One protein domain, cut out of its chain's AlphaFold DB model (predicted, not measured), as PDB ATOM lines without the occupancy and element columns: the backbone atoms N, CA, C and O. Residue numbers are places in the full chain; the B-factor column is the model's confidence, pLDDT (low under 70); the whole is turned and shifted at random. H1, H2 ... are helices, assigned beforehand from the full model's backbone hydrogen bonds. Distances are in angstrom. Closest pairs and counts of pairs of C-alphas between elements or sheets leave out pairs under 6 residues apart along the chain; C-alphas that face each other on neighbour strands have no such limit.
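This is residues 195 to 224 and 231 to 337 of the 348 residues of the protein "BTB domain-containing protein" of Colletotrichum orbiculare (strain 104-T / ATCC 96160 / CBS 514.97 / LARS 414 / MAFF 240422) (UniProt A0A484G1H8). H1, H4 and H6 form a small bundle of helices, with H2 running back beside H1. The 137 printed residues hold six named helices, H1 to H6, and no named strand: all helix. The whole is compact, radius of gyration of the C-alphas 16.2 A, spans 48 by 30 by 28 A.

H1, residues 195 to 217, touches H6, residues 323 to 336, opposite ways at a shallow tilt of 21 degrees; C-alphas 206 and 327 are closest, 6.7 A. H1 touches H2, residues 235 to 251, with residues 207 to 217 alone. H4, residues 271 to 280, touches H6, C-alphas 275 and 331 closest, 6.0 A. H3, residues 261 to 265, is near H1; H5, residues 301 to 308, near H2. Every O i to N i+4 pair is within hydrogen-bond range except in H3, 0 of 1, with 1 of 2 O i to N i+3 pairs.

Find C-alpha 195 at (137.290, 153.017, 124.064); H1 runs 33.6 A from there. H6 ends at C-alpha 336, (133.469, 150.366, 107.432).

Across the cut, C-alphas 224 and 231 are 11.6 A apart. Links H4 to H5 and H5 to H6 are long; 59 printed residues have pLDDT under 70, among them residues 283 to 321.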
ATOM      1  N   ILE A 195     136.812 154.235 124.733       96.19
ATOM      2  CA  ILE A 195     137.290 153.017 124.064       96.19
ATOM      3  C   ILE A 195     136.373 151.837 124.396       96.19
ATOM      4  O   ILE A 195     135.870 151.178 123.481       96.19
ATOM      5  N   SER A 196     136.099 151.618 125.684       94.88
ATOM      6  CA  SER A 196     135.215 150.550 126.160       94.88
ATOM      7  C   SER A 196     133.808 150.692 125.585       94.88
ATOM      8  O   SER A 196     133.292 149.756 124.984       94.88
ATOM      9  N   SER A 197     133.214 151.882 125.646       94.69
ATOM     10  CA  SER A 197     131.879 152.166 125.111       94.69
ATOM     11  C   SER A 197     131.779 151.864 123.619       94.69
ATOM     12  O   SER A 197     130.781 151.306 123.153       94.69
ATOM     13  N   ARG A 198     132.813 152.209 122.841       96.19
ATOM     14  CA  ARG A 198     132.843 151.919 121.406       96.19
ATOM     15  C   ARG A 198     132.948 150.420 121.125       96.19
ATOM     16  O   ARG A 198     132.234 149.941 120.240       96.19
ATOM     17  N   ARG A 199     133.786 149.696 121.879       95.25
ATOM     18  CA  ARG A 199     133.883 148.230 121.819       95.25
ATOM     19  C   ARG A 199     132.531 147.588 122.127       95.25
ATOM     20  O   ARG A 199     132.012 146.844 121.298       95.25
ATOM     21  N   LEU A 200     131.942 147.926 123.274       94.62
ATOM     22  CA  LEU A 200     130.665 147.381 123.736       94.62
ATOM     23  C   LEU A 200     129.558 147.632 122.712       94.62
ATOM     24  O   LEU A 200     128.875 146.699 122.320       94.62
ATOM     25  N   ARG A 201     129.451 148.852 122.167       95.06
ATOM     26  CA  ARG A 201     128.469 149.178 121.119       95.06
ATOM     27  C   ARG A 201     128.577 148.261 119.897       95.06
ATOM     28  O   ARG A 201     127.552 147.849 119.356       95.06
ATOM     29  N   ALA A 202     129.794 147.972 119.434       96.00
ATOM     30  CA  ALA A 202     130.002 147.099 118.281       96.00
ATOM     31  C   ALA A 202     129.568 145.656 118.587       96.00
ATOM     32  O   ALA A 202     128.827 145.061 117.806       96.00
ATOM     33  N   ILE A 203     129.957 145.126 119.750       95.19
ATOM     34  CA  ILE A 203     129.589 143.769 120.179       95.19
ATOM     35  C   ILE A 203     128.074 143.662 120.414       95.19
ATOM     36  O   ILE A 203     127.442 142.730 119.920       95.19
ATOM     37  N   SER A 204     127.456 144.655 121.058       93.69
ATOM     38  CA  SER A 204     126.007 144.706 121.281       93.69
ATOM     39  C   SER A 204     125.204 144.742 119.980       93.69
ATOM     40  O   SER A 204     124.098 144.208 119.942       93.69
ATOM     41  N   ARG A 205     125.724 145.322 118.889       94.38
ATOM     42  CA  ARG A 205     125.054 145.256 117.574       94.38
ATOM     43  C   ARG A 205     125.058 143.844 116.994       94.38
ATOM     44  O   ARG A 205     124.041 143.403 116.455       94.38
ATOM     45  N   ILE A 206     126.164 143.117 117.149       94.12
ATOM     46  CA  ILE A 206     126.249 141.701 116.771       94.12
ATOM     47  C   ILE A 206     125.287 140.876 117.639       94.12
ATOM     48  O   ILE A 206     124.478 140.120 117.103       94.12
ATOM     49  N   GLN A 207     125.298 141.083 118.960       92.62
ATOM     50  CA  GLN A 207     124.361 140.444 119.891       92.62
ATOM     51  C   GLN A 207     122.905 140.718 119.512       92.62
ATOM     52  O   GLN A 207     122.118 139.785 119.427       92.62
ATOM     53  N   SER A 208     122.551 141.970 119.221       91.69
ATOM     54  CA  SER A 208     121.186 142.348 118.832       91.69
ATOM     55  C   SER A 208     120.736 141.621 117.564       91.69
ATOM     56  O   SER A 208     119.574 141.257 117.436       91.69
ATOM     57  N   THR A 209     121.657 141.362 116.634       91.25
ATOM     58  CA  THR A 209     121.366 140.598 115.412       91.25
ATOM     59  C   THR A 209     121.047 139.139 115.736       91.25
ATOM     60  O   THR A 209     120.074 138.594 115.218       91.25
ATOM     61  N   LEU A 210     121.822 138.519 116.633       89.50
ATOM     62  CA  LEU A 210     121.541 137.172 117.136       89.50
ATOM     63  C   LEU A 210     120.215 137.125 117.903       89.50
ATOM     64  O   LEU A 210     119.413 136.227 117.673       89.50
ATOM     65  N   GLU A 211     119.967 138.103 118.771       89.50
ATOM     66  CA  GLU A 211     118.763 138.197 119.598       89.50
ATOM     67  C   GLU A 211     117.499 138.336 118.739       89.50
ATOM     68  O   GLU A 211     116.504 137.652 118.970       89.50
ATOM     69  N   LEU A 212     117.539 139.149 117.680       88.38
ATOM     70  CA  LEU A 212     116.424 139.269 116.736       88.38
ATOM     71  C   LEU A 212     116.109 137.936 116.044       88.38
ATOM     72  O   LEU A 212     114.940 137.570 115.905       88.38
ATOM     73  N   GLU A 213     117.131 137.193 115.622       84.94
ATOM     74  CA  GLU A 213     116.942 135.873 115.012       84.94
ATOM     75  C   GLU A 213     116.492 134.820 116.035       84.94
ATOM     76  O   GLU A 213     115.661 133.962 115.721       84.94
ATOM     77  N   TRP A 214     116.957 134.918 117.280       84.88
ATOM     78  CA  TRP A 214     116.490 134.096 118.394       84.88
ATOM     79  C   TRP A 214     114.996 134.316 118.656       84.88
ATOM     80  O   TRP A 214     114.231 133.354 118.674       84.88
ATOM     81  N   GLN A 215     114.539 135.568 118.745       85.19
ATOM     82  CA  GLN A 215     113.125 135.900 118.960       85.19
ATOM     83  C   GLN A 215     112.230 135.445 117.801       85.19
ATOM     84  O   GLN A 215     111.134 134.939 118.030       85.19
ATOM     85  N   ARG A 216     112.697 135.585 116.553       83.12
ATOM     86  CA  ARG A 216     111.969 135.131 115.353       83.12
ATOM     87  C   ARG A 216     111.828 133.614 115.279       83.12
ATOM     88  O   ARG A 216     110.820 133.116 114.776       83.12
ATOM     89  N   SER A 217     112.851 132.893 115.733       76.94
ATOM     90  CA  SER A 217     112.906 131.429 115.698       76.94
ATOM     91  C   SER A 217     112.360 130.767 116.962       76.94
ATOM     92  O   SER A 217     112.114 129.561 116.937       76.94
ATOM     93  N   ARG A 218     112.122 131.535 118.038       73.12
ATOM     94  CA  ARG A 218     111.566 131.047 119.304       73.12
ATOM     95  C   ARG A 218     110.274 130.268 119.024       73.12
ATOM     96  O   ARG A 218     109.282 130.862 118.588       73.12
ATOM     97  N   PRO A 219     110.253 128.943 119.261       63.78
ATOM     98  CA  PRO A 219     109.032 128.169 119.120       63.78
ATOM     99  C   PRO A 219     107.983 128.740 120.076       63.78
ATOM    100  O   PRO A 219     108.323 129.164 121.183       63.78
ATOM    101  N   LEU A 220     106.707 128.727 119.685       53.91
ATOM    102  CA  LEU A 220     105.605 128.972 120.616       53.91
ATOM    103  C   LEU A 220     105.590 127.836 121.655       53.91
ATOM    104  O   LEU A 220     104.819 126.895 121.543       53.91
ATOM    105  N   MET A 221     106.452 127.904 122.670       47.62
ATOM    106  CA  MET A 221     106.423 126.999 123.826       47.62
ATOM    107  C   MET A 221     105.309 127.372 124.817       47.62
ATOM    108  O   MET A 221     105.148 126.720 125.844       47.62
ATOM    109  N   ASN A 222     104.494 128.381 124.499       41.53
ATOM    110  CA  ASN A 222     103.287 128.730 125.242       41.53
ATOM    111  C   ASN A 222     102.073 127.935 124.745       41.53
ATOM    112  O   ASN A 222     101.078 128.509 124.315       41.53
ATOM    113  N   THR A 223     102.120 126.611 124.856       40.06
ATOM    114  CA  THR A 223     100.899 125.814 125.026       40.06
ATOM    115  C   THR A 223     101.182 124.706 126.026       40.06
ATOM    116  O   THR A 223     102.058 123.873 125.818       40.06
ATOM    117  N   SER A 224     100.438 124.747 127.131       37.81
ATOM    118  CA  SER A 224     100.423 123.773 128.223       37.81
ATOM    119  C   SER A 224     100.479 122.312 127.721       37.81
ATOM    120  O   SER A 224      99.860 122.028 126.694       37.81
ATOM    121  N   VAL A 231     100.155 120.353 117.077       45.72
ATOM    122  CA  VAL A 231     101.062 121.489 116.859       45.72
ATOM    123  C   VAL A 231     102.078 121.007 115.829       45.72
ATOM    124  O   VAL A 231     102.922 120.175 116.153       45.72
ATOM    125  N   ASP A 232     101.959 121.467 114.582       46.47
ATOM    126  CA  ASP A 232     103.036 121.342 113.600       46.47
ATOM    127  C   ASP A 232     104.256 122.056 114.192       46.47
ATOM    128  O   ASP A 232     104.349 123.287 114.182       46.47
ATOM    129  N   LEU A 233     105.164 121.284 114.795       53.62
ATOM    130  CA  LEU A 233     106.471 121.786 115.179       53.62
ATOM    131  C   LEU A 233     107.133 122.230 113.880       53.62
ATOM    132  O   LEU A 233     107.487 121.409 113.036       53.62
ATOM    133  N   ASP A 234     107.242 123.541 113.703       66.88
ATOM    134  CA  ASP A 234     107.914 124.117 112.554       66.88
ATOM    135  C   ASP A 234     109.410 123.810 112.689       66.88
ATOM    136  O   ASP A 234     110.157 124.502 113.387       66.88
ATOM    137  N   ILE A 235     109.825 122.694 112.090       66.50
ATOM    138  CA  ILE A 235     111.192 122.166 112.161       66.50
ATOM    139  C   ILE A 235     112.200 123.192 111.640       66.50
ATOM    140  O   ILE A 235     113.316 123.246 112.151       66.50
ATOM    141  N   ASP A 236     111.802 124.057 110.701       67.81
ATOM    142  CA  ASP A 236     112.646 125.160 110.237       67.81
ATOM    143  C   ASP A 236     112.922 126.155 111.373       67.81
ATOM    144  O   ASP A 236     114.076 126.500 111.630       67.81
ATOM    145  N   LYS A 237     111.890 126.552 112.130       72.69
ATOM    146  CA  LYS A 237     112.052 127.441 113.295       72.69
ATOM    147  C   LYS A 237     112.887 126.802 114.394       72.69
ATOM    148  O   LYS A 237     113.780 127.447 114.933       72.69
ATOM    149  N   ALA A 238     112.638 125.535 114.703       73.00
ATOM    150  CA  ALA A 238     113.361 124.848 115.763       73.00
ATOM    151  C   ALA A 238     114.838 124.589 115.406       73.00
ATOM    152  O   ALA A 238     115.717 124.741 116.258       73.00
ATOM    153  N   PHE A 239     115.133 124.278 114.139       74.38
ATOM    154  CA  PHE A 239     116.504 124.194 113.636       74.38
ATOM    155  C   PHE A 239     117.210 125.554 113.708       74.38
ATOM    156  O   PHE A 239     118.312 125.640 114.253       74.38
ATOM    157  N   ARG A 240     116.562 126.633 113.241       75.81
ATOM    158  CA  ARG A 240     117.096 128.004 113.338       75.81
ATOM    159  C   ARG A 240     117.390 128.402 114.779       75.81
ATOM    160  O   ARG A 240     118.470 128.918 115.042       75.81
ATOM    161  N   PHE A 241     116.483 128.106 115.707       82.12
ATOM    162  CA  PHE A 241     116.678 128.370 117.130       82.12
ATOM    163  C   PHE A 241     117.941 127.677 117.660       82.12
ATOM    164  O   PHE A 241     118.807 128.324 118.249       82.12
ATOM    165  N   GLY A 242     118.100 126.378 117.372       77.81
ATOM    166  CA  GLY A 242     119.297 125.620 117.743       77.81
ATOM    167  C   GLY A 242     120.583 126.194 117.140       77.81
ATOM    168  O   GLY A 242     121.601 126.283 117.830       77.81
ATOM    169  N   MET A 243     120.537 126.647 115.882       79.62
ATOM    170  CA  MET A 243     121.665 127.329 115.245       79.62
ATOM    171  C   MET A 243     122.034 128.627 115.960       79.62
ATOM    172  O   MET A 243     123.210 128.843 116.238       79.62
ATOM    173  N   VAL A 244     121.055 129.483 116.264       84.00
ATOM    174  CA  VAL A 244     121.301 130.773 116.924       84.00
ATOM    175  C   VAL A 244     121.908 130.558 118.312       84.00
ATOM    176  O   VAL A 244     122.907 131.196 118.641       84.00
ATOM    177  N   CYS A 245     121.385 129.604 119.088       82.56
ATOM    178  CA  CYS A 245     121.959 129.216 120.379       82.56
ATOM    179  C   CYS A 245     123.405 128.715 120.250       82.56
ATOM    180  O   CYS A 245     124.263 129.099 121.044       82.56
ATOM    181  N   HIS A 246     123.702 127.885 119.246       82.75
ATOM    182  CA  HIS A 246     125.069 127.421 119.017       82.75
ATOM    183  C   HIS A 246     126.003 128.571 118.625       82.75
ATOM    184  O   HIS A 246     127.120 128.641 119.128       82.75
ATOM    185  N   LEU A 247     125.561 129.474 117.744       84.00
ATOM    186  CA  LEU A 247     126.340 130.644 117.327       84.00
ATOM    187  C   LEU A 247     126.625 131.575 118.506       84.00
ATOM    188  O   LEU A 247     127.768 131.979 118.687       84.00
ATOM    189  N   SER A 248     125.619 131.861 119.332       86.00
ATOM    190  CA  SER A 248     125.779 132.603 120.587       86.00
ATOM    191  C   SER A 248     126.869 131.990 121.470       86.00
ATOM    192  O   SER A 248     127.802 132.690 121.870       86.00
ATOM    193  N   ALA A 249     126.811 130.673 121.704       83.56
ATOM    194  CA  ALA A 249     127.798 129.973 122.520       83.56
ATOM    195  C   ALA A 249     129.203 129.986 121.891       83.56
ATOM    196  O   ALA A 249     130.186 130.219 122.589       83.56
ATOM    197  N   ALA A 250     129.303 129.768 120.578       84.31
ATOM    198  CA  ALA A 250     130.570 129.750 119.849       84.31
ATOM    199  C   ALA A 250     131.260 131.123 119.818       84.31
ATOM    200  O   ALA A 250     132.485 131.190 119.883       84.31
ATOM    201  N   LEU A 251     130.477 132.202 119.736       85.44
ATOM    202  CA  LEU A 251     130.964 133.582 119.730       85.44
ATOM    203  C   LEU A 251     131.193 134.140 121.146       85.44
ATOM    204  O   LEU A 251     131.753 135.223 121.285       85.44
ATOM    205  N   GLY A 252     130.750 133.440 122.197       84.94
ATOM    206  CA  GLY A 252     130.805 133.944 123.573       84.94
ATOM    207  C   GLY A 252     129.899 135.158 123.804       84.94
ATOM    208  O   GLY A 252     130.179 135.982 124.670       84.94
ATOM    209  N   ILE A 253     128.828 135.285 123.017       85.94
ATOM    210  CA  ILE A 253     127.852 136.375 123.104       85.94
ATOM    211  C   ILE A 253     126.533 135.784 123.607       85.94
ATOM    212  O   ILE A 253     125.824 135.156 122.816       85.94
ATOM    213  N   PRO A 254     126.172 135.949 124.888       85.25
ATOM    214  CA  PRO A 254     124.931 135.388 125.409       85.25
ATOM    215  C   PRO A 254     123.696 136.087 124.828       85.25
ATOM    216  O   PRO A 254     123.740 137.270 124.490       85.25
ATOM    217  N   ILE A 255     122.600 135.338 124.710       82.12
ATOM    218  CA  ILE A 255     121.297 135.769 124.176       82.12
ATOM    219  C   ILE A 255     120.161 135.174 125.018       82.12
ATOM    220  O   ILE A 255     120.367 134.181 125.720       82.12
ATOM    221  N   GLY A 256     118.957 135.728 124.891       78.38
ATOM    222  CA  GLY A 256     117.755 135.254 125.576       78.38
ATOM    223  C   GLY A 256     117.619 135.711 127.034       78.38
ATOM    224  O   GLY A 256     118.351 136.569 127.520       78.38
ATOM    225  N   GLU A 257     116.638 135.128 127.729       67.69
ATOM    226  CA  GLU A 257     116.188 135.558 129.068       67.69
ATOM    227  C   GLU A 257     117.230 135.314 130.181       67.69
ATOM    228  O   GLU A 257     117.201 136.005 131.195       67.69
ATOM    229  N   ASP A 258     118.176 134.393 129.961       61.41
ATOM    230  CA  ASP A 258     119.263 134.064 130.897       61.41
ATOM    231  C   ASP A 258     120.572 134.825 130.601       61.41
ATOM    232  O   ASP A 258     121.602 134.556 131.228       61.41
ATOM    233  N   ALA A 259     120.581 135.757 129.638       65.81
ATOM    234  CA  ALA A 259     121.726 136.637 129.418       65.81
ATOM    235  C   ALA A 259     121.893 137.553 130.643       65.81
ATOM    236  O   ALA A 259     121.243 138.588 130.756       65.81
ATOM    237  N   ALA A 260     122.730 137.127 131.592       61.66
ATOM    238  CA  ALA A 260     122.977 137.836 132.843       61.66
ATOM    239  C   ALA A 260     123.399 139.293 132.594       61.66
ATOM    240  O   ALA A 260     124.135 139.570 131.647       61.66
ATOM    241  N   GLU A 261     122.999 140.213 133.478       55.44
ATOM    242  CA  GLU A 261     123.397 141.629 133.399       55.44
ATOM    243  C   GLU A 261     124.929 141.796 133.349       55.44
ATOM    244  O   GLU A 261     125.434 142.632 132.599       55.44
ATOM    245  N   ASP A 262     125.682 140.926 134.032       53.00
ATOM    246  CA  ASP A 262     127.154 140.913 134.031       53.00
ATOM    247  C   ASP A 262     127.763 140.607 132.650       53.00
ATOM    248  O   ASP A 262     128.891 141.011 132.350       53.00
ATOM    249  N   ALA A 263     127.011 139.946 131.762       59.59
ATOM    250  CA  ALA A 263     127.445 139.665 130.400       59.59
ATOM    251  C   ALA A 263     127.428 140.896 129.479       59.59
ATOM    252  O   ALA A 263     127.989 140.841 128.383       59.59
ATOM    253  N   ALA A 264     126.849 142.018 129.924       68.69
ATOM    254  CA  ALA A 264     126.857 143.280 129.184       68.69
ATOM    255  C   ALA A 264     128.272 143.849 128.978       68.69
ATOM    256  O   ALA A 264     128.482 144.679 128.095       68.69
ATOM    257  N   THR A 265     129.243 143.403 129.778       78.12
ATOM    258  CA  THR A 265     130.645 143.837 129.703       78.12
ATOM    259  C   THR A 265     131.444 143.113 128.614       78.12
ATOM    260  O   THR A 265     132.493 143.610 128.199       78.12
ATOM    261  N   PHE A 266     130.958 141.968 128.116       86.69
ATOM    262  CA  PHE A 266     131.641 141.124 127.126       86.69
ATOM    263  C   PHE A 266     133.136 140.921 127.432       86.69
ATOM    264  O   PHE A 266     133.986 141.076 126.547       86.69
ATOM    265  N   GLU A 267     133.472 140.646 128.693       87.62
ATOM    266  CA  GLU A 267     134.855 140.379 129.096       87.62
ATOM    267  C   GLU A 267     135.421 139.159 128.359       87.62
ATOM    268  O   GLU A 267     134.755 138.140 128.175       87.62
ATOM    269  N   GLY A 268     136.664 139.269 127.899       89.19
ATOM    270  CA  GLY A 268     137.324 138.256 127.077       89.19
ATOM    271  C   GLY A 268     136.998 138.325 125.578       89.19
ATOM    272  O   GLY A 268     137.660 137.642 124.791       89.19
ATOM    273  N   VAL A 269     136.043 139.162 125.154       91.44
ATOM    274  CA  VAL A 269     135.563 139.228 123.764       91.44
ATOM    275  C   VAL A 269     136.001 140.531 123.092       91.44
ATOM    276  O   VAL A 269     135.718 141.632 123.572       91.44
ATOM    277  N   SER A 270     136.673 140.413 121.942       95.38
ATOM    278  CA  SER A 270     137.045 141.553 121.093       95.38
ATOM    279  C   SER A 270     136.217 141.582 119.810       95.38
ATOM    280  O   SER A 270     135.820 140.539 119.283       95.38
ATOM    281  N   PHE A 271     135.985 142.778 119.264       96.62
ATOM    282  CA  PHE A 271     135.295 142.921 117.980       96.62
ATOM    283  C   PHE A 271     136.074 142.254 116.837       96.62
ATOM    284  O   PHE A 271     135.476 141.606 115.980       96.62
ATOM    285  N   GLN A 272     137.406 142.370 116.834       96.31
ATOM    286  CA  GLN A 272     138.233 141.765 115.793       96.31
ATOM    287  C   GLN A 272     138.143 140.233 115.807       96.31
ATOM    288  O   GLN A 272     138.004 139.632 114.741       96.31
ATOM    289  N   ASP A 273     138.173 139.601 116.984       94.88
ATOM    290  CA  ASP A 273     138.017 138.146 117.093       94.88
ATOM    291  C   ASP A 273     136.640 137.704 116.591       94.88
ATOM    292  O   ASP A 273     136.551 136.749 115.819       94.88
ATOM    293  N   LEU A 274     135.579 138.432 116.953       94.38
ATOM    294  CA  LEU A 274     134.224 138.154 116.476       94.38
ATOM    295  C   LEU A 274     134.102 138.277 114.959       94.38
ATOM    296  O   LEU A 274     133.539 137.385 114.327       94.38
ATOM    297  N   SER A 275     134.648 139.339 114.361       95.31
ATOM    298  CA  SER A 275     134.660 139.504 112.902       95.31
ATOM    299  C   SER A 275     135.334 138.307 112.220       95.31
ATOM    300  O   SER A 275     134.758 137.685 111.322       95.31
ATOM    301  N   MET A 276     136.526 137.918 112.692       93.81
ATOM    302  CA  MET A 276     137.256 136.769 112.148       93.81
ATOM    303  C   MET A 276     136.473 135.461 112.318       93.81
ATOM    304  O   MET A 276     136.365 134.679 111.370       93.81
ATOM    305  N   GLN A 277     135.889 135.232 113.498       91.69
ATOM    306  CA  GLN A 277     135.080 134.049 113.778       91.69
ATOM    307  C   GLN A 277     133.855 133.994 112.864       91.69
ATOM    308  O   GLN A 277     133.698 133.005 112.150       91.69
ATOM    309  N   ILE A 278     133.053 135.059 112.783       90.44
ATOM    310  CA  ILE A 278     131.854 135.143 111.930       90.44
ATOM    311  C   ILE A 278     132.188 134.845 110.465       90.44
ATOM    312  O   ILE A 278     131.488 134.068 109.815       90.44
ATOM    313  N   ARG A 279     133.293 135.395 109.947       88.19
ATOM    314  CA  ARG A 279     133.742 135.136 108.570       88.19
ATOM    315  C   ARG A 279     134.208 133.692 108.356       88.19
ATOM    316  O   ARG A 279     134.055 133.160 107.259       88.19
ATOM    317  N   SER A 280     134.756 133.045 109.385       86.69
ATOM    318  CA  SER A 280     135.206 131.647 109.317       86.69
ATOM    319  C   SER A 280     134.064 130.624 109.411       86.69
ATOM    320  O   SER A 280     134.226 129.472 108.994       86.69
ATOM    321  N   LEU A 281     132.905 131.028 109.942       79.31
ATOM    322  CA  LEU A 281     131.774 130.136 110.153       79.31
ATOM    323  C   LEU A 281     131.137 129.728 108.823       79.31
ATOM    324  O   LEU A 281     130.638 130.536 108.036       79.31
ATOM    325  N   LYS A 282     131.079 128.414 108.612       72.06
ATOM    326  CA  LYS A 282     130.403 127.783 107.475       72.06
ATOM    327  C   LYS A 282     128.928 127.525 107.792       72.06
ATOM    328  O   LYS A 282     128.453 126.404 107.633       72.06
ATOM    329  N   VAL A 283     128.226 128.557 108.267       66.69
ATOM    330  CA  VAL A 283     126.806 128.499 108.679       66.69
ATOM    331  C   VAL A 283     125.934 127.909 107.567       66.69
ATOM    332  O   VAL A 283     125.110 127.034 107.811       66.69
ATOM    333  N   ASP A 284     126.232 128.289 106.326       63.91
ATOM    334  CA  ASP A 284     125.504 127.890 105.116       63.91
ATOM    335  C   ASP A 284     125.660 126.390 104.770       63.91
ATOM    336  O   ASP A 284     124.975 125.847 103.901       63.91
ATOM    337  N   GLN A 285     126.593 125.696 105.433       64.44
ATOM    338  CA  GLN A 285     126.831 124.260 105.256       64.44
ATOM    339  C   GLN A 285     126.079 123.400 106.272       64.44
ATOM    340  O   GLN A 285     126.067 122.176 106.129       64.44
ATOM    341  N   TRP A 286     125.465 124.004 107.290       64.38
ATOM    342  CA  TRP A 286     124.792 123.257 108.344       64.38
ATOM    343  C   TRP A 286     123.474 122.690 107.829       64.38
ATOM    344  O   TRP A 286     122.687 123.377 107.174       64.38
ATOM    345  N   ARG A 287     123.243 121.407 108.106       57.50
ATOM    346  CA  ARG A 287     122.060 120.661 107.674       57.50
ATOM    347  C   ARG A 287     121.562 119.804 108.827       57.50
ATOM    348  O   ARG A 287     122.376 119.256 109.566       57.50
ATOM    349  N   ALA A 288     120.245 119.658 108.937       54.06
ATOM    350  CA  ALA A 288     119.665 118.577 109.723       54.06
ATOM    351  C   ALA A 288     120.108 117.233 109.114       54.06
ATOM    352  O   ALA A 288     120.123 117.080 107.889       54.06
ATOM    353  N   SER A 289     120.554 116.306 109.961       44.22
ATOM    354  CA  SER A 289     121.000 114.971 109.558       44.22
ATOM    355  C   SER A 289     119.909 113.958 109.885       44.22
ATOM    356  O   SER A 289     119.477 113.904 111.029       44.22
ATOM    357  N   ASP A 290     119.542 113.114 108.918       42.56
ATOM    358  CA  ASP A 290     118.547 112.033 109.072       42.56
ATOM    359  C   ASP A 290     119.087 110.808 109.853       42.56
ATOM    360  O   ASP A 290     118.449 109.758 109.903       42.56
ATOM    361  N   GLY A 291     120.305 110.890 110.397       40.66
ATOM    362  CA  GLY A 291     120.954 109.787 111.108       40.66
ATOM    363  C   GLY A 291     120.455 109.634 112.545       40.66
ATOM    364  O   GLY A 291     120.301 110.634 113.246       40.66
ATOM    365  N   ASP A 292     120.274 108.385 112.993       38.53
ATOM    366  CA  ASP A 292     120.007 108.054 114.398       38.53
ATOM    367  C   ASP A 292     121.029 108.776 115.296       38.53
ATOM    368  O   ASP A 292     122.240 108.652 115.056       38.53
ATOM    369  N   PRO A 293     120.599 109.554 116.307       44.81
ATOM    370  CA  PRO A 293     121.538 110.201 117.200       44.81
ATOM    371  C   PRO A 293     122.329 109.104 117.915       44.81
ATOM    372  O   PRO A 293     121.773 108.333 118.698       44.81
ATOM    373  N   ASN A 294     123.642 109.034 117.661       39.69
ATOM    374  CA  ASN A 294     124.563 108.316 118.545       39.69
ATOM    375  C   ASN A 294     124.212 108.699 119.993       39.69
ATOM    376  O   ASN A 294     123.892 109.870 120.216       39.69
ATOM    377  N   PRO A 295     124.249 107.772 120.966       38.31
ATOM    378  CA  PRO A 295     123.815 108.045 122.331       38.31
ATOM    379  C   PRO A 295     124.733 109.099 122.963       38.31
ATOM    380  O   PRO A 295     125.758 108.792 123.565       38.31
ATOM    381  N   LEU A 296     124.383 110.369 122.772       41.97
ATOM    382  CA  LEU A 296     125.042 111.506 123.379       41.97
ATOM    383  C   LEU A 296     124.524 111.573 124.812       41.97
ATOM    384  O   LEU A 296     123.329 111.713 125.057       41.97
ATOM    385  N   VAL A 297     125.431 111.417 125.771       38.22
ATOM    386  CA  VAL A 297     125.138 111.655 127.184       38.22
ATOM    387  C   VAL A 297     124.882 113.154 127.339       38.22
ATOM    388  O   VAL A 297     125.807 113.958 127.271       38.22
ATOM    389  N   TYR A 298     123.613 113.535 127.478       44.78
ATOM    390  CA  TYR A 298     123.204 114.930 127.620       44.78
ATOM    391  C   TYR A 298     123.492 115.410 129.043       44.78
ATOM    392  O   TYR A 298     123.015 114.829 130.016       44.78
ATOM    393  N   THR A 299     124.274 116.479 129.162       35.81
ATOM    394  CA  THR A 299     124.643 117.090 130.452       35.81
ATOM    395  C   THR A 299     123.761 118.284 130.810       35.81
ATOM    396  O   THR A 299     123.822 118.771 131.934       35.81
ATOM    397  N   SER A 300     122.904 118.736 129.885       42.81
ATOM    398  CA  SER A 300     121.928 119.796 130.143       42.81
ATOM    399  C   SER A 300     120.580 119.554 129.441       42.81
ATOM    400  O   SER A 300     120.539 118.914 128.383       42.81
ATOM    401  N   PRO A 301     119.470 120.099 129.980       40.91
ATOM    402  CA  PRO A 301     118.149 120.042 129.343       40.91
ATOM    403  C   PRO A 301     118.125 120.636 127.925       40.91
ATOM    404  O   PRO A 301     117.428 120.124 127.052       40.91
ATOM    405  N   LEU A 302     118.944 121.664 127.668       44.81
ATOM    406  CA  LEU A 302     119.119 122.272 126.343       44.81
ATOM    407  C   LEU A 302     119.707 121.281 125.327       44.81
ATOM    408  O   LEU A 302     119.212 121.189 124.205       44.81
ATOM    409  N   GLN A 303     120.708 120.484 125.721       43.09
ATOM    410  CA  GLN A 303     121.299 119.463 124.846       43.09
ATOM    411  C   GLN A 303     120.299 118.339 124.520       43.09
ATOM    412  O   GLN A 303     120.258 117.850 123.391       43.09
ATOM    413  N   MET A 304     119.449 117.971 125.481       39.56
ATOM    414  CA  MET A 304     118.396 116.970 125.284       39.56
ATOM    415  C   MET A 304     117.321 117.446 124.292       39.56
ATOM    416  O   MET A 304     116.829 116.660 123.484       39.56
ATOM    417  N   PHE A 305     116.995 118.743 124.297       41.16
ATOM    418  CA  PHE A 305     116.024 119.328 123.369       41.16
ATOM    419  C   PHE A 305     116.545 119.352 121.923       41.16
ATOM    420  O   PHE A 305     115.806 119.058 120.986       41.16
ATOM    421  N   THR A 306     117.840 119.629 121.733       41.34
ATOM    422  CA  THR A 306     118.463 119.642 120.395       41.34
ATOM    423  C   THR A 306     118.519 118.268 119.722       41.34
ATOM    424  O   THR A 306     118.486 118.196 118.497       41.34
ATOM    425  N   SER A 307     118.567 117.173 120.491       39.44
ATOM    426  CA  SER A 307     118.652 115.820 119.929       39.44
ATOM    427  C   SER A 307     117.298 115.226 119.547       39.44
ATOM    428  O   SER A 307     117.200 114.573 118.510       39.44
ATOM    429  N   GLN A 308     116.242 115.497 120.322       36.66
ATOM    430  CA  GLN A 308     114.877 115.070 119.983       36.66
ATOM    431  C   GLN A 308     114.342 115.759 118.721       36.66
ATOM    432  O   GLN A 308     113.488 115.214 118.031       36.66
ATOM    433  N   LEU A 309     114.870 116.935 118.390       41.88
ATOM    434  CA  LEU A 309     114.533 117.667 117.173       41.88
ATOM    435  C   LEU A 309     115.144 117.066 115.898       41.88
ATOM    436  O   LEU A 309     114.611 117.285 114.814       41.88
ATOM    437  N   MET A 310     116.223 116.284 116.009       39.41
ATOM    438  CA  MET A 310     116.907 115.683 114.854       39.41
ATOM    439  C   MET A 310     116.248 114.389 114.349       39.41
ATOM    440  O   MET A 310     116.505 113.983 113.224       39.41
ATOM    441  N   THR A 311     115.362 113.755 115.124       40.31
ATOM    442  CA  THR A 311     114.709 112.488 114.733       40.31
ATOM    443  C   THR A 311     113.440 112.665 113.891       40.31
ATOM    444  O   THR A 311     112.827 111.680 113.481       40.31
ATOM    445  N   LEU A 312     113.045 113.902 113.571       38.12
ATOM    446  CA  LEU A 312     111.873 114.202 112.750       38.12
ATOM    447  C   LEU A 312     112.251 115.136 111.589       38.12
ATOM    448  O   LEU A 312     112.068 116.342 111.689       38.12
ATOM    449  N   THR A 313     112.763 114.599 110.472       42.59
ATOM    450  CA  THR A 313     112.169 114.754 109.118       42.59
ATOM    451  C   THR A 313     113.105 114.396 107.964       42.59
ATOM    452  O   THR A 313     114.087 115.066 107.688       42.59
ATOM    453  N   SER A 314     112.642 113.452 107.141       35.78
ATOM    454  CA  SER A 314     113.027 113.342 105.735       35.78
ATOM    455  C   SER A 314     112.392 114.494 104.946       35.78
ATOM    456  O   SER A 314     111.238 114.399 104.526       35.78
ATOM    457  N   LYS A 315     113.109 115.608 104.771       41.62
ATOM    458  CA  LYS A 315     112.923 116.566 103.662       41.62
ATOM    459  C   LYS A 315     114.098 117.542 103.626       41.62
ATOM    460  O   LYS A 315     114.473 118.136 104.627       41.62
ATOM    461  N   LYS A 316     114.670 117.699 102.431       39.78
ATOM    462  CA  LYS A 316     115.789 118.598 102.119       39.78
ATOM    463  C   LYS A 316     115.535 119.989 102.743       39.78
ATOM    464  O   LYS A 316     114.483 120.556 102.443       39.78
ATOM    465  N   PRO A 317     116.447 120.534 103.570       43.69
ATOM    466  CA  PRO A 317     116.199 121.800 104.250       43.69
ATOM    467  C   PRO A 317     116.013 122.934 103.224       43.69
ATOM    468  O   PRO A 317     116.735 122.959 102.215       43.69
ATOM    469  N   PRO A 318     115.034 123.837 103.427       42.12
ATOM    470  CA  PRO A 318     114.784 124.956 102.529       42.12
ATOM    471  C   PRO A 318     115.960 125.943 102.525       42.12
ATOM    472  O   PRO A 318     116.769 125.995 103.452       42.12
ATOM    473  N   ALA A 319     116.073 126.709 101.438       42.81
ATOM    474  CA  ALA A 319     117.128 127.697 101.248       42.81
ATOM    475  C   ALA A 319     117.156 128.701 102.414       42.81
ATOM    476  O   ALA A 319     116.170 129.381 102.701       42.81
ATOM    477  N   GLN A 320     118.302 128.768 103.085       53.38
ATOM    478  CA  GLN A 320     118.534 129.603 104.253       53.38
ATOM    479  C   GLN A 320     118.628 131.072 103.811       53.38
ATOM    480  O   GLN A 320     119.602 131.469 103.181       53.38
ATOM    481  N   GLN A 321     117.650 131.913 104.163       53.81
ATOM    482  CA  GLN A 321     117.956 133.326 104.422       53.81
ATOM    483  C   GLN A 321     118.769 133.329 105.714       53.81
ATOM    484  O   GLN A 321     118.223 133.139 106.804       53.81
ATOM    485  N   GLY A 322     120.090 133.309 105.532       70.69
ATOM    486  CA  GLY A 322     121.040 132.831 106.522       70.69
ATOM    487  C   GLY A 322     121.381 133.904 107.538       70.69
ATOM    488  O   GLY A 322     121.905 134.954 107.184       70.69
ATOM    489  N   ILE A 323     121.170 133.601 108.816       79.12
ATOM    490  CA  ILE A 323     121.728 134.358 109.945       79.12
ATOM    491  C   ILE A 323     123.225 134.667 109.758       79.12
ATOM    492  O   ILE A 323     123.684 135.736 110.142       79.12
ATOM    493  N   GLY A 324     123.971 133.772 109.098       82.00
ATOM    494  CA  GLY A 324     125.364 134.007 108.719       82.00
ATOM    495  C   GLY A 324     125.549 135.237 107.828       82.00
ATOM    496  O   GLY A 324     126.466 136.013 108.067       82.00
ATOM    497  N   GLU A 325     124.661 135.467 106.861       84.38
ATOM    498  CA  GLU A 325     124.703 136.652 106.000       84.38
ATOM    499  C   GLU A 325     124.343 137.925 106.768       84.38
ATOM    500  O   GLU A 325     125.029 138.933 106.641       84.38
ATOM    501  N   ALA A 326     123.327 137.866 107.636       87.38
ATOM    502  CA  ALA A 326     122.973 138.990 108.503       87.38
ATOM    503  C   ALA A 326     124.143 139.405 109.412       87.38
ATOM    504  O   ALA A 326     124.461 140.589 109.516       87.38
ATOM    505  N   LEU A 327     124.828 138.431 110.016       90.38
ATOM    506  CA  LEU A 327     126.014 138.681 110.834       90.38
ATOM    507  C   LEU A 327     127.178 139.245 110.012       90.38
ATOM    508  O   LEU A 327     127.842 140.172 110.471       90.38
ATOM    509  N   ARG A 328     127.419 138.725 108.800       91.25
ATOM    510  CA  ARG A 328     128.459 139.248 107.896       91.25
ATOM    511  C   ARG A 328     128.184 140.696 107.503       91.25
ATOM    512  O   ARG A 328     129.094 141.508 107.620       91.25
ATOM    513  N   MET A 329     126.948 141.034 107.130       91.50
ATOM    514  CA  MET A 329     126.563 142.411 106.802       91.50
ATOM    515  C   MET A 329     126.806 143.360 107.980       91.50
ATOM    516  O   MET A 329     127.424 144.404 107.807       91.50
ATOM    517  N   VAL A 330     126.392 142.983 109.196       94.25
ATOM    518  CA  VAL A 330     126.605 143.822 110.390       94.25
ATOM    519  C   VAL A 330     128.091 143.995 110.703       94.25
ATOM    520  O   VAL A 330     128.516 145.087 111.078       94.25
ATOM    521  N   VAL A 331     128.901 142.947 110.526       94.75
ATOM    522  CA  VAL A 331     130.363 143.039 110.657       94.75
ATOM    523  C   VAL A 331     130.953 143.978 109.604       94.75
ATOM    524  O   VAL A 331     131.762 144.830 109.957       94.75
ATOM    525  N   GLU A 332     130.541 143.869 108.342       95.25
ATOM    526  CA  GLU A 332     131.022 144.725 107.250       95.25
ATOM    527  C   GLU A 332     130.660 146.198 107.464       95.25
ATOM    528  O   GLU A 332     131.511 147.071 107.289       95.25
ATOM    529  N   GLU A 333     129.440 146.477 107.924       96.31
ATOM    530  CA  GLU A 333     129.023 147.821 108.332       96.31
ATOM    531  C   GLU A 333     129.902 148.361 109.464       96.31
ATOM    532  O   GLU A 333     130.420 149.472 109.370       96.31
ATOM    533  N   LEU A 334     130.105 147.572 110.526       96.25
ATOM    534  CA  LEU A 334     130.924 147.963 111.674       96.25
ATOM    535  C   LEU A 334     132.395 148.181 111.294       96.25
ATOM    536  O   LEU A 334     133.035 149.083 111.828       96.25
ATOM    537  N   GLU A 335     132.954 147.386 110.384       94.38
ATOM    538  CA  GLU A 335     134.332 147.550 109.905       94.38
ATOM    539  C   GLU A 335     134.514 148.802 109.042       94.38
ATOM    540  O   GLU A 335     135.578 149.427 109.106       94.38
ATOM    541  N   ALA A 336     133.485 149.174 108.275       95.38
ATOM    542  CA  ALA A 336     133.469 150.366 107.432       95.38
ATOM    543  C   ALA A 336     133.308 151.677 108.222       95.38
ATOM    544  O   ALA A 336     133.594 152.751 107.691       95.38
ATOM    545  N   GLU A 337     132.860 151.612 109.480       95.38
ATOM    546  CA  GLU A 337     132.769 152.783 110.352       95.38
ATOM    547  C   GLU A 337     134.140 153.416 110.628       95.38
ATOM    548  O   GLU A 337     135.193 152.780 110.565       95.38
TER     549      GLU A 337